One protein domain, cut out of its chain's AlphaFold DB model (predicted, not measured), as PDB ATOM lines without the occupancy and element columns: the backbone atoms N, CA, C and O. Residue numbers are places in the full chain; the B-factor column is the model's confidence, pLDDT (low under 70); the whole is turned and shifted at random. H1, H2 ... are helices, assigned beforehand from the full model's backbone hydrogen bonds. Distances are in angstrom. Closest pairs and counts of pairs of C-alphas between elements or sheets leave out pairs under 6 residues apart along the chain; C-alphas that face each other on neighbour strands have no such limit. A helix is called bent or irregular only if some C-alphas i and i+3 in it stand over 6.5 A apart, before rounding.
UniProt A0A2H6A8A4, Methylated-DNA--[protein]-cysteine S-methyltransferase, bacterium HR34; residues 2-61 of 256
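This is residues 2 to 61 of the 256 residues of the protein "Methylated-DNA--[protein]-cysteine S-methyltransferase" of bacterium HR34 (UniProt A0A2H6A8A4). Three helices, H1, H2 and H3, stand at steep or nearly right angles to one another, their centres making a triangle; the short H2 touches both of the longer helices, while H1 and H3 only come close. The bare stretch of residues 47 to 61 after H3 folds back toward the link before H2, where residues 57 to 58 make a short parallel pairing with residues 22 to 23. The printed part has 60 residues, with three named helices in the order H1, H2, H3 and no named strand, and its class is all helix. The whole is compact and rounded, with a radius of gyration of the C-alphas of 10.1 A and spans of 27 by 25 by 18 A.

The longest helices by residues are H1 and H3, with 13 residues each. H1 is residues 2 to 14, Glu 2 to Lys 14; its C-alpha 2 is at (172.104, 150.522, 152.133) and its C-alpha 14 at (175.317, 163.209, 165.243), 18.5 A from first to last. H3 is residues 34 to 46, Glu 34 to Lys 46, and measures 20.1 A from first to last C-alpha; it ends with C-alpha 46 at (184.756, 159.916, 153.287). H3 is irregular: C-alphas 35 and 38 are 7.9 A apart, and its line is a rough one. Between these two in the chain comes H2, residues 24 to 30, Tyr 24 to Leu 30, with 7 residues and 10.0 A from first to last C-alpha. Residues 47 to 61 form a long stretch with no named element, and their C-alphas lie 6 to 16 A from the mean of all C-alphas.

H1 and H2 touch, with 6 pairs of C-alphas within 8 A, and H1 does so with residues 9 to 13 alone. The closest C-alphas of the two are those of Ile 9 and Ile 27, 6.5 A apart, and their lines are about perpendicular at 78 degrees. H1 and H3 are close but not clearly touching, with 2 pairs of C-alphas within 8 A. Their closest C-alphas are those of Ile 9 and Val 40, 7.0 A apart, and their lines are about perpendicular at 76 degrees. H2 and H3 touch with 17 pairs of C-alphas within 8 A, the closest being those of Ala 28 and Glu 34, 4.8 A apart. These two run opposite ways at a steep tilt of 59 degrees, and their centres are 8.9 A apart. Outside the helices, residues 22 to 23 pair with residues 57 to 58, parallel, in stretches too short to be named strands. In the backbones of H1 and H2 each O i to N i+4 pair is within hydrogen-bond range, and in H3 7 of 9 are.

The two C-alphas farthest apart are those of Glu 2 and Gly 19, at 29.8 A, and the first and last printed C-alphas, those of Glu 2 and Asp 61, are 27.0 A apart. The printed part runs from residue 2 to residue 61 without a cut, in a full chain of 256 residues. The link from H1 to H2 is short, with 9 residues between them, and the link from H2 to H3 is tight, with 3 residues; neither link is long. The mean pLDDT of the printed part is 94.2, and the two residues under 70 are residues 2 to 3, which belong to H1.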
ATOM      1  N   GLU A   2     170.886 149.788 151.710       59.16
ATOM      2  CA  GLU A   2     172.104 150.522 152.133       59.16
ATOM      3  C   GLU A   2     171.875 151.990 152.536       59.16
ATOM      4  O   GLU A   2     172.456 152.431 153.530       59.16
ATOM      5  N   ASN A   3     170.992 152.727 151.844       63.72
ATOM      6  CA  ASN A   3     170.677 154.122 152.202       63.72
ATOM      7  C   ASN A   3     170.143 154.248 153.641       63.72
ATOM      8  O   ASN A   3     170.596 155.108 154.393       63.72
ATOM      9  N   ASN A   4     169.312 153.294 154.078       87.00
ATOM     10  CA  ASN A   4     168.774 153.247 155.440       87.00
ATOM     11  C   ASN A   4     169.884 153.012 156.491       87.00
ATOM     12  O   ASN A   4     169.892 153.632 157.555       87.00
ATOM     13  N   LEU A   5     170.878 152.163 156.195       93.25
ATOM     14  CA  LEU A   5     171.987 151.918 157.127       93.25
ATOM     15  C   LEU A   5     172.918 153.133 157.248       93.25
ATOM     16  O   LEU A   5     173.319 153.485 158.360       93.25
ATOM     17  N   LYS A   6     173.250 153.786 156.128       95.19
ATOM     18  CA  LYS A   6     174.059 155.014 156.118       95.19
ATOM     19  C   LYS A   6     173.414 156.100 156.979       95.19
ATOM     20  O   LYS A   6     174.081 156.653 157.852       95.19
ATOM     21  N   GLU A   7     172.129 156.372 156.773       94.56
ATOM     22  CA  GLU A   7     171.369 157.372 157.533       94.56
ATOM     23  C   GLU A   7     171.327 157.048 159.026       94.56
ATOM     24  O   GLU A   7     171.625 157.913 159.854       94.56
ATOM     25  N   LYS A   8     171.063 155.785 159.381       96.00
ATOM     26  CA  LYS A   8     171.123 155.318 160.772       96.00
ATOM     27  C   LYS A   8     172.491 155.574 161.393       96.00
ATOM     28  O   LYS A   8     172.559 156.138 162.483       96.00
ATOM     29  N   ILE A   9     173.580 155.220 160.710       97.19
ATOM     30  CA  ILE A   9     174.944 155.461 161.204       97.19
ATOM     31  C   ILE A   9     175.186 156.956 161.419       97.19
ATOM     32  O   ILE A   9     175.615 157.349 162.504       97.19
ATOM     33  N   LEU A  10     174.902 157.796 160.420       96.38
ATOM     34  CA  LEU A  10     175.118 159.243 160.519       96.38
ATOM     35  C   LEU A  10     174.285 159.862 161.649       96.38
ATOM     36  O   LEU A  10     174.813 160.672 162.410       96.38
ATOM     37  N   SER A  11     173.037 159.422 161.824       96.25
ATOM     38  CA  SER A  11     172.174 159.819 162.942       96.25
ATOM     39  C   SER A  11     172.787 159.453 164.299       96.25
ATOM     40  O   SER A  11     172.841 160.292 165.198       96.25
ATOM     41  N   GLN A  12     173.338 158.243 164.454       97.69
ATOM     42  CA  GLN A  12     174.022 157.850 165.693       97.69
ATOM     43  C   GLN A  12     175.298 158.664 165.944       97.69
ATOM     44  O   GLN A  12     175.589 159.009 167.088       97.69
ATOM     45  N   VAL A  13     176.047 159.016 164.895       97.56
ATOM     46  CA  VAL A  13     177.250 159.853 165.028       97.56
ATOM     47  C   VAL A  13     176.891 161.289 165.422       97.56
ATOM     48  O   VAL A  13     177.544 161.842 166.306       97.56
ATOM     49  N   LYS A  14     175.824 161.875 164.855       97.19
ATOM     50  CA  LYS A  14     175.317 163.209 165.243       97.19
ATOM     51  C   LYS A  14     174.982 163.296 166.740       97.19
ATOM     52  O   LYS A  14     175.165 164.350 167.343       97.19
ATOM     53  N   LYS A  15     174.552 162.189 167.356       97.38
ATOM     54  CA  LYS A  15     174.175 162.120 168.780       97.38
ATOM     55  C   LYS A  15     175.359 162.091 169.754       97.38
ATOM     56  O   LYS A  15     175.144 162.290 170.948       97.38
ATOM     57  N   ILE A  16     176.592 161.835 169.301       97.88
ATOM     58  CA  ILE A  16     177.758 161.771 170.200       97.88
ATOM     59  C   ILE A  16     178.067 163.180 170.713       97.88
ATOM     60  O   ILE A  16     178.386 164.064 169.915       97.88
ATOM     61  N   LYS A  17     178.006 163.403 172.029       97.62
ATOM     62  CA  LYS A  17     178.221 164.731 172.627       97.62
ATOM     63  C   LYS A  17     179.706 165.117 172.642       97.62
ATOM     64  O   LYS A  17     180.593 164.272 172.533       97.62
ATOM     65  N   LYS A  18     179.997 166.415 172.784       96.69
ATOM     66  CA  LYS A  18     181.373 166.897 173.023       96.69
ATOM     67  C   LYS A  18     181.933 166.241 174.290       96.69
ATOM     68  O   LYS A  18     181.233 166.173 175.296       96.69
ATOM     69  N   GLY A  19     183.178 165.774 174.223       95.75
ATOM     70  CA  GLY A  19     183.846 165.076 175.329       95.75
ATOM     71  C   GLY A  19     183.510 163.586 175.429       95.75
ATOM     72  O   GLY A  19     184.085 162.890 176.262       95.75
ATOM     73  N   GLU A  20     182.624 163.086 174.564       96.88
ATOM     74  CA  GLU A  20     182.338 161.664 174.410       96.88
ATOM     75  C   GLU A  20     182.951 161.128 173.116       96.88
ATOM     76  O   GLU A  20     183.141 161.848 172.132       96.88
ATOM     77  N   VAL A  21     183.218 159.825 173.112       97.94
ATOM     78  CA  VAL A  21     183.604 159.080 171.917       97.94
ATOM     79  C   VAL A  21     182.815 157.783 171.827       97.94
ATOM     80  O   VAL A  21     182.344 157.252 172.835       97.94
ATOM     81  N   LYS A  22     182.708 157.244 170.614       97.69
ATOM     82  CA  LYS A  22     182.256 155.867 170.386       97.69
ATOM     83  C   LYS A  22     183.190 155.160 169.422       97.69
ATOM     84  O   LYS A  22     183.749 155.787 168.526       97.69
ATOM     85  N   SER A  23     183.359 153.854 169.577       97.25
ATOM     86  CA  SER A  23     184.113 153.073 168.604       97.25
ATOM     87  C   SER A  23     183.309 152.838 167.324       97.25
ATOM     88  O   SER A  23     182.074 152.854 167.339       97.25
ATOM     89  N   TYR A  24     183.992 152.543 166.215       96.62
ATOM     90  CA  TYR A  24     183.324 152.094 164.982       96.62
ATOM     91  C   TYR A  24     182.374 150.909 165.235       96.62
ATOM     92  O   TYR A  24     181.278 150.867 164.679       96.62
ATOM     93  N   LYS A  25     182.764 149.980 166.123       96.44
ATOM     94  CA  LYS A  25     181.949 148.823 166.522       96.44
ATOM     95  C   LYS A  25     180.708 149.240 167.312       96.44
ATOM     96  O   LYS A  25     179.617 148.757 167.031       96.44
ATOM     97  N   GLN A  26     180.848 150.174 168.254       97.38
ATOM     98  CA  GLN A  26     179.712 150.701 169.016       97.38
ATOM     99  C   GLN A  26     178.703 151.417 168.114       97.38
ATOM    100  O   GLN A  26     177.504 151.210 168.268       97.38
ATOM    101  N   ILE A  27     179.166 152.213 167.145       98.00
ATOM    102  CA  ILE A  27     178.277 152.870 166.178       98.00
ATOM    103  C   ILE A  27     177.570 151.848 165.286       98.00
ATOM    104  O   ILE A  27     176.361 151.950 165.097       98.00
ATOM    105  N   ALA A  28     178.286 150.835 164.797       97.25
ATOM    106  CA  ALA A  28     177.697 149.758 164.004       97.25
ATOM    107  C   ALA A  28     176.601 149.008 164.788       97.25
ATOM    108  O   ALA A  28     175.509 148.776 164.268       97.25
ATOM    109  N   LYS A  29     176.858 148.704 166.068       97.12
ATOM    110  CA  LYS A  29     175.882 148.089 166.979       97.12
ATOM    111  C   LYS A  29     174.657 148.984 167.203       97.12
ATOM    112  O   LYS A  29     173.538 148.508 167.060       97.12
ATOM    113  N   LEU A  30     174.850 150.277 167.478       96.94
ATOM    114  CA  LEU A  30     173.755 151.245 167.660       96.94
ATOM    115  C   LEU A  30     172.920 151.467 166.390       96.94
ATOM    116  O   LEU A  30     171.754 151.838 166.478       96.94
ATOM    117  N   ALA A  31     173.501 151.241 165.212       96.12
ATOM    118  CA  ALA A  31     172.792 151.267 163.935       96.12
ATOM    119  C   ALA A  31     172.091 149.932 163.596       96.12
ATOM    120  O   ALA A  31     171.506 149.807 162.520       96.12
ATOM    121  N   GLY A  32     172.148 148.932 164.487       95.56
ATOM    122  CA  GLY A  32     171.501 147.627 164.322       95.56
ATOM    123  C   GLY A  32     172.265 146.632 163.441       95.56
ATOM    124  O   GLY A  32     171.706 145.613 163.043       95.56
ATOM    125  N   LYS A  33     173.533 146.904 163.100       94.31
ATOM    126  CA  LYS A  33     174.367 146.041 162.245       94.31
ATOM    127  C   LYS A  33     175.786 145.938 162.803       94.31
ATOM    128  O   LYS A  33     176.715 146.527 162.266       94.31
ATOM    129  N   GLU A  34     175.981 145.156 163.866       91.31
ATOM    130  CA  GLU A  34     177.266 145.063 164.588       91.31
ATOM    131  C   GLU A  34     178.476 144.719 163.694       91.31
ATOM    132  O   GLU A  34     179.561 145.278 163.870       91.31
ATOM    133  N   LYS A  35     178.287 143.865 162.679       94.62
ATOM    134  CA  LYS A  35     179.348 143.471 161.732       94.62
ATOM    135  C   LYS A  35     179.739 144.581 160.735       94.62
ATOM    136  O   LYS A  35     180.736 144.443 160.034       94.62
ATOM    137  N   ALA A  36     179.026 145.711 160.695       95.31
ATOM    138  CA  ALA A  36     179.250 146.801 159.737       95.31
ATOM    139  C   ALA A  36     180.326 147.827 160.163       95.31
ATOM    140  O   ALA A  36     180.412 148.910 159.587       95.31
ATOM    141  N   PHE A  37     181.181 147.537 161.150       94.75
ATOM    142  CA  PHE A  37     182.168 148.508 161.660       94.75
ATOM    143  C   PHE A  37     183.183 148.988 160.603       94.75
ATOM    144  O   PHE A  37     183.611 150.142 160.656       94.75
ATOM    145  N   ARG A  38     183.537 148.153 159.611       95.00
ATOM    146  CA  ARG A  38     184.370 148.570 158.462       95.00
ATOM    147  C   ARG A  38     183.647 149.591 157.581       95.00
ATOM    148  O   ARG A  38     184.249 150.576 157.165       95.00
ATOM    149  N   TYR A  39     182.346 149.394 157.361       96.12
ATOM    150  CA  TYR A  39     181.507 150.346 156.632       96.12
ATOM    151  C   TYR A  39     181.405 151.684 157.378       96.12
ATOM    152  O   TYR A  39     181.595 152.734 156.768       96.12
ATOM    153  N   VAL A  40     181.225 151.660 158.707       96.44
ATOM    154  CA  VAL A  40     181.270 152.879 159.539       96.44
ATOM    155  C   VAL A  40     182.606 153.604 159.359       96.44
ATOM    156  O   VAL A  40     182.613 154.809 159.119       96.44
ATOM    157  N   ALA A  41     183.737 152.896 159.447       94.12
ATOM    158  CA  ALA A  41     185.059 153.501 159.281       94.12
ATOM    159  C   ALA A  41     185.226 154.165 157.902       94.12
ATOM    160  O   ALA A  41     185.645 155.322 157.827       94.12
ATOM    161  N   ASN A  42     184.815 153.483 156.829       95.00
ATOM    162  CA  ASN A  42     184.840 154.022 155.466       95.00
ATOM    163  C   ASN A  42     183.941 155.259 155.314       95.00
ATOM    164  O   ASN A  42     184.340 156.243 154.689       95.00
ATOM    165  N   LEU A  43     182.754 155.244 155.923       95.25
ATOM    166  CA  LEU A  43     181.841 156.382 155.908       95.25
ATOM    167  C   LEU A  43     182.437 157.592 156.644       95.25
ATOM    168  O   LEU A  43     182.403 158.704 156.121       95.25
ATOM    169  N   MET A  44     183.048 157.381 157.815       95.69
ATOM    170  CA  MET A  44     183.737 158.446 158.564       95.69
ATOM    171  C   MET A  44     184.953 158.993 157.807       95.69
ATOM    172  O   MET A  44     185.239 160.187 157.878       95.69
ATOM    173  N   ALA A  45     185.671 158.141 157.073       93.25
ATOM    174  CA  ALA A  45     186.813 158.539 156.259       93.25
ATOM    175  C   ALA A  45     186.409 159.437 155.078       93.25
ATOM    176  O   ALA A  45     187.127 160.388 154.757       93.25
ATOM    177  N   LYS A  46     185.259 159.166 154.449       92.88
ATOM    178  CA  LYS A  46     184.756 159.916 153.287       92.88
ATOM    179  C   LYS A  46     183.923 161.142 153.659       92.88
ATOM    180  O   LYS A  46     183.861 162.076 152.867       92.88
ATOM    181  N   ASN A  47     183.328 161.188 154.852       89.69
ATOM    182  CA  ASN A  47     182.510 162.328 155.255       89.69
ATOM    183  C   ASN A  47     183.328 163.634 155.310       89.69
ATOM    184  O   ASN A  47     184.441 163.671 155.842       89.69
ATOM    185  N   ARG A  48     182.755 164.705 154.754       88.88
ATOM    186  CA  ARG A  48     183.296 166.074 154.799       88.88
ATOM    187  C   ARG A  48     182.338 167.072 155.452       88.88
ATOM    188  O   ARG A  48     182.741 168.200 155.702       88.88
ATOM    189  N   SER A  49     181.109 166.654 155.765       91.19
ATOM    190  CA  SER A  49     180.139 167.505 156.451       91.19
ATOM    191  C   SER A  49     180.596 167.797 157.879       91.19
ATOM    192  O   SER A  49     180.894 166.870 158.639       91.19
ATOM    193  N   SER A  50     180.616 169.079 158.240       87.06
ATOM    194  CA  SER A  50     180.904 169.570 159.591       87.06
ATOM    195  C   SER A  50     179.794 169.247 160.595       87.06
ATOM    196  O   SER A  50     180.055 169.226 161.797       87.06
ATOM    197  N   GLU A  51     178.579 168.939 160.127       91.62
ATOM    198  CA  GLU A  51     177.456 168.533 160.982       91.62
ATOM    199  C   GLU A  51     177.641 167.141 161.588       91.62
ATOM    200  O   GLU A  51     177.038 166.817 162.610       91.62
ATOM    201  N   ILE A  52     178.443 166.293 160.941       95.25
ATOM    202  CA  ILE A  52     178.738 164.949 161.424       95.25
ATOM    203  C   ILE A  52     180.067 165.001 162.184       95.25
ATOM    204  O   ILE A  52     181.120 165.159 161.559       95.25
ATOM    205  N   PRO A  53     180.079 164.819 163.517       96.31
ATOM    206  CA  PRO A  53     181.298 164.901 164.319       96.31
ATOM    207  C   PRO A  53     182.151 163.624 164.199       96.31
ATOM    208  O   PRO A  53     182.377 162.903 165.171       96.31
ATOM    209  N   CYS A  54     182.650 163.321 162.998       95.88
ATOM    210  CA  CYS A  54     183.405 162.099 162.694       95.88
ATOM    211  C   CYS A  54     184.668 161.927 163.548       95.88
ATOM    212  O   CYS A  54     185.146 160.806 163.736       95.88
ATOM    213  N   HIS A  55     185.232 163.018 164.074       96.88
ATOM    214  CA  HIS A  55     186.386 162.964 164.971       96.88
ATOM    215  C   HIS A  55     186.068 162.260 166.298       96.88
ATOM    216  O   HIS A  55     186.984 161.697 166.891       96.88
ATOM    217  N   ARG A  56     184.796 162.215 166.721       97.81
ATOM    218  CA  ARG A  56     184.334 161.521 167.939       97.81
ATOM    219  C   ARG A  56     184.176 160.006 167.764       97.81
ATOM    220  O   ARG A  56     183.953 159.298 168.744       97.81
ATOM    221  N   VAL A  57     184.311 159.485 166.541       97.44
ATOM    222  CA  VAL A  57     184.295 158.038 166.283       97.44
ATOM    223  C   VAL A  57     185.726 157.512 166.229       97.44
ATOM    224  O   VAL A  57     186.496 157.920 165.363       97.44
ATOM    225  N   VAL A  58     186.115 156.618 167.134       96.62
ATOM    226  CA  VAL A  58     187.505 156.143 167.294       96.62
ATOM    227  C   VAL A  58     187.643 154.636 167.042       96.62
ATOM    228  O   VAL A  58     186.658 153.930 166.815       96.62
ATOM    229  N   LYS A  59     188.879 154.124 167.039       95.94
ATOM    230  CA  LYS A  59     189.125 152.677 166.991       95.94
ATOM    231  C   LYS A  59     188.630 152.015 168.284       95.94
ATOM    232  O   LYS A  59     188.473 152.672 169.311       95.94
ATOM    233  N   ASN A  60     188.353 150.712 168.230       95.00
ATOM    234  CA  ASN A  60     187.815 149.978 169.381       95.00
ATOM    235  C   ASN A  60     188.801 149.869 170.551       95.00
ATOM    236  O   ASN A  60     188.380 149.798 171.694       95.00
ATOM    237  N   ASP A  61     190.094 149.904 170.255       95.25
ATOM    238  CA  ASP A  61     191.172 149.955 171.237       95.25
ATOM    239  C   ASP A  61     191.407 151.373 171.797       95.25
ATOM    240  O   ASP A  61     192.330 151.567 172.578       95.25
TER     241      ASP A  61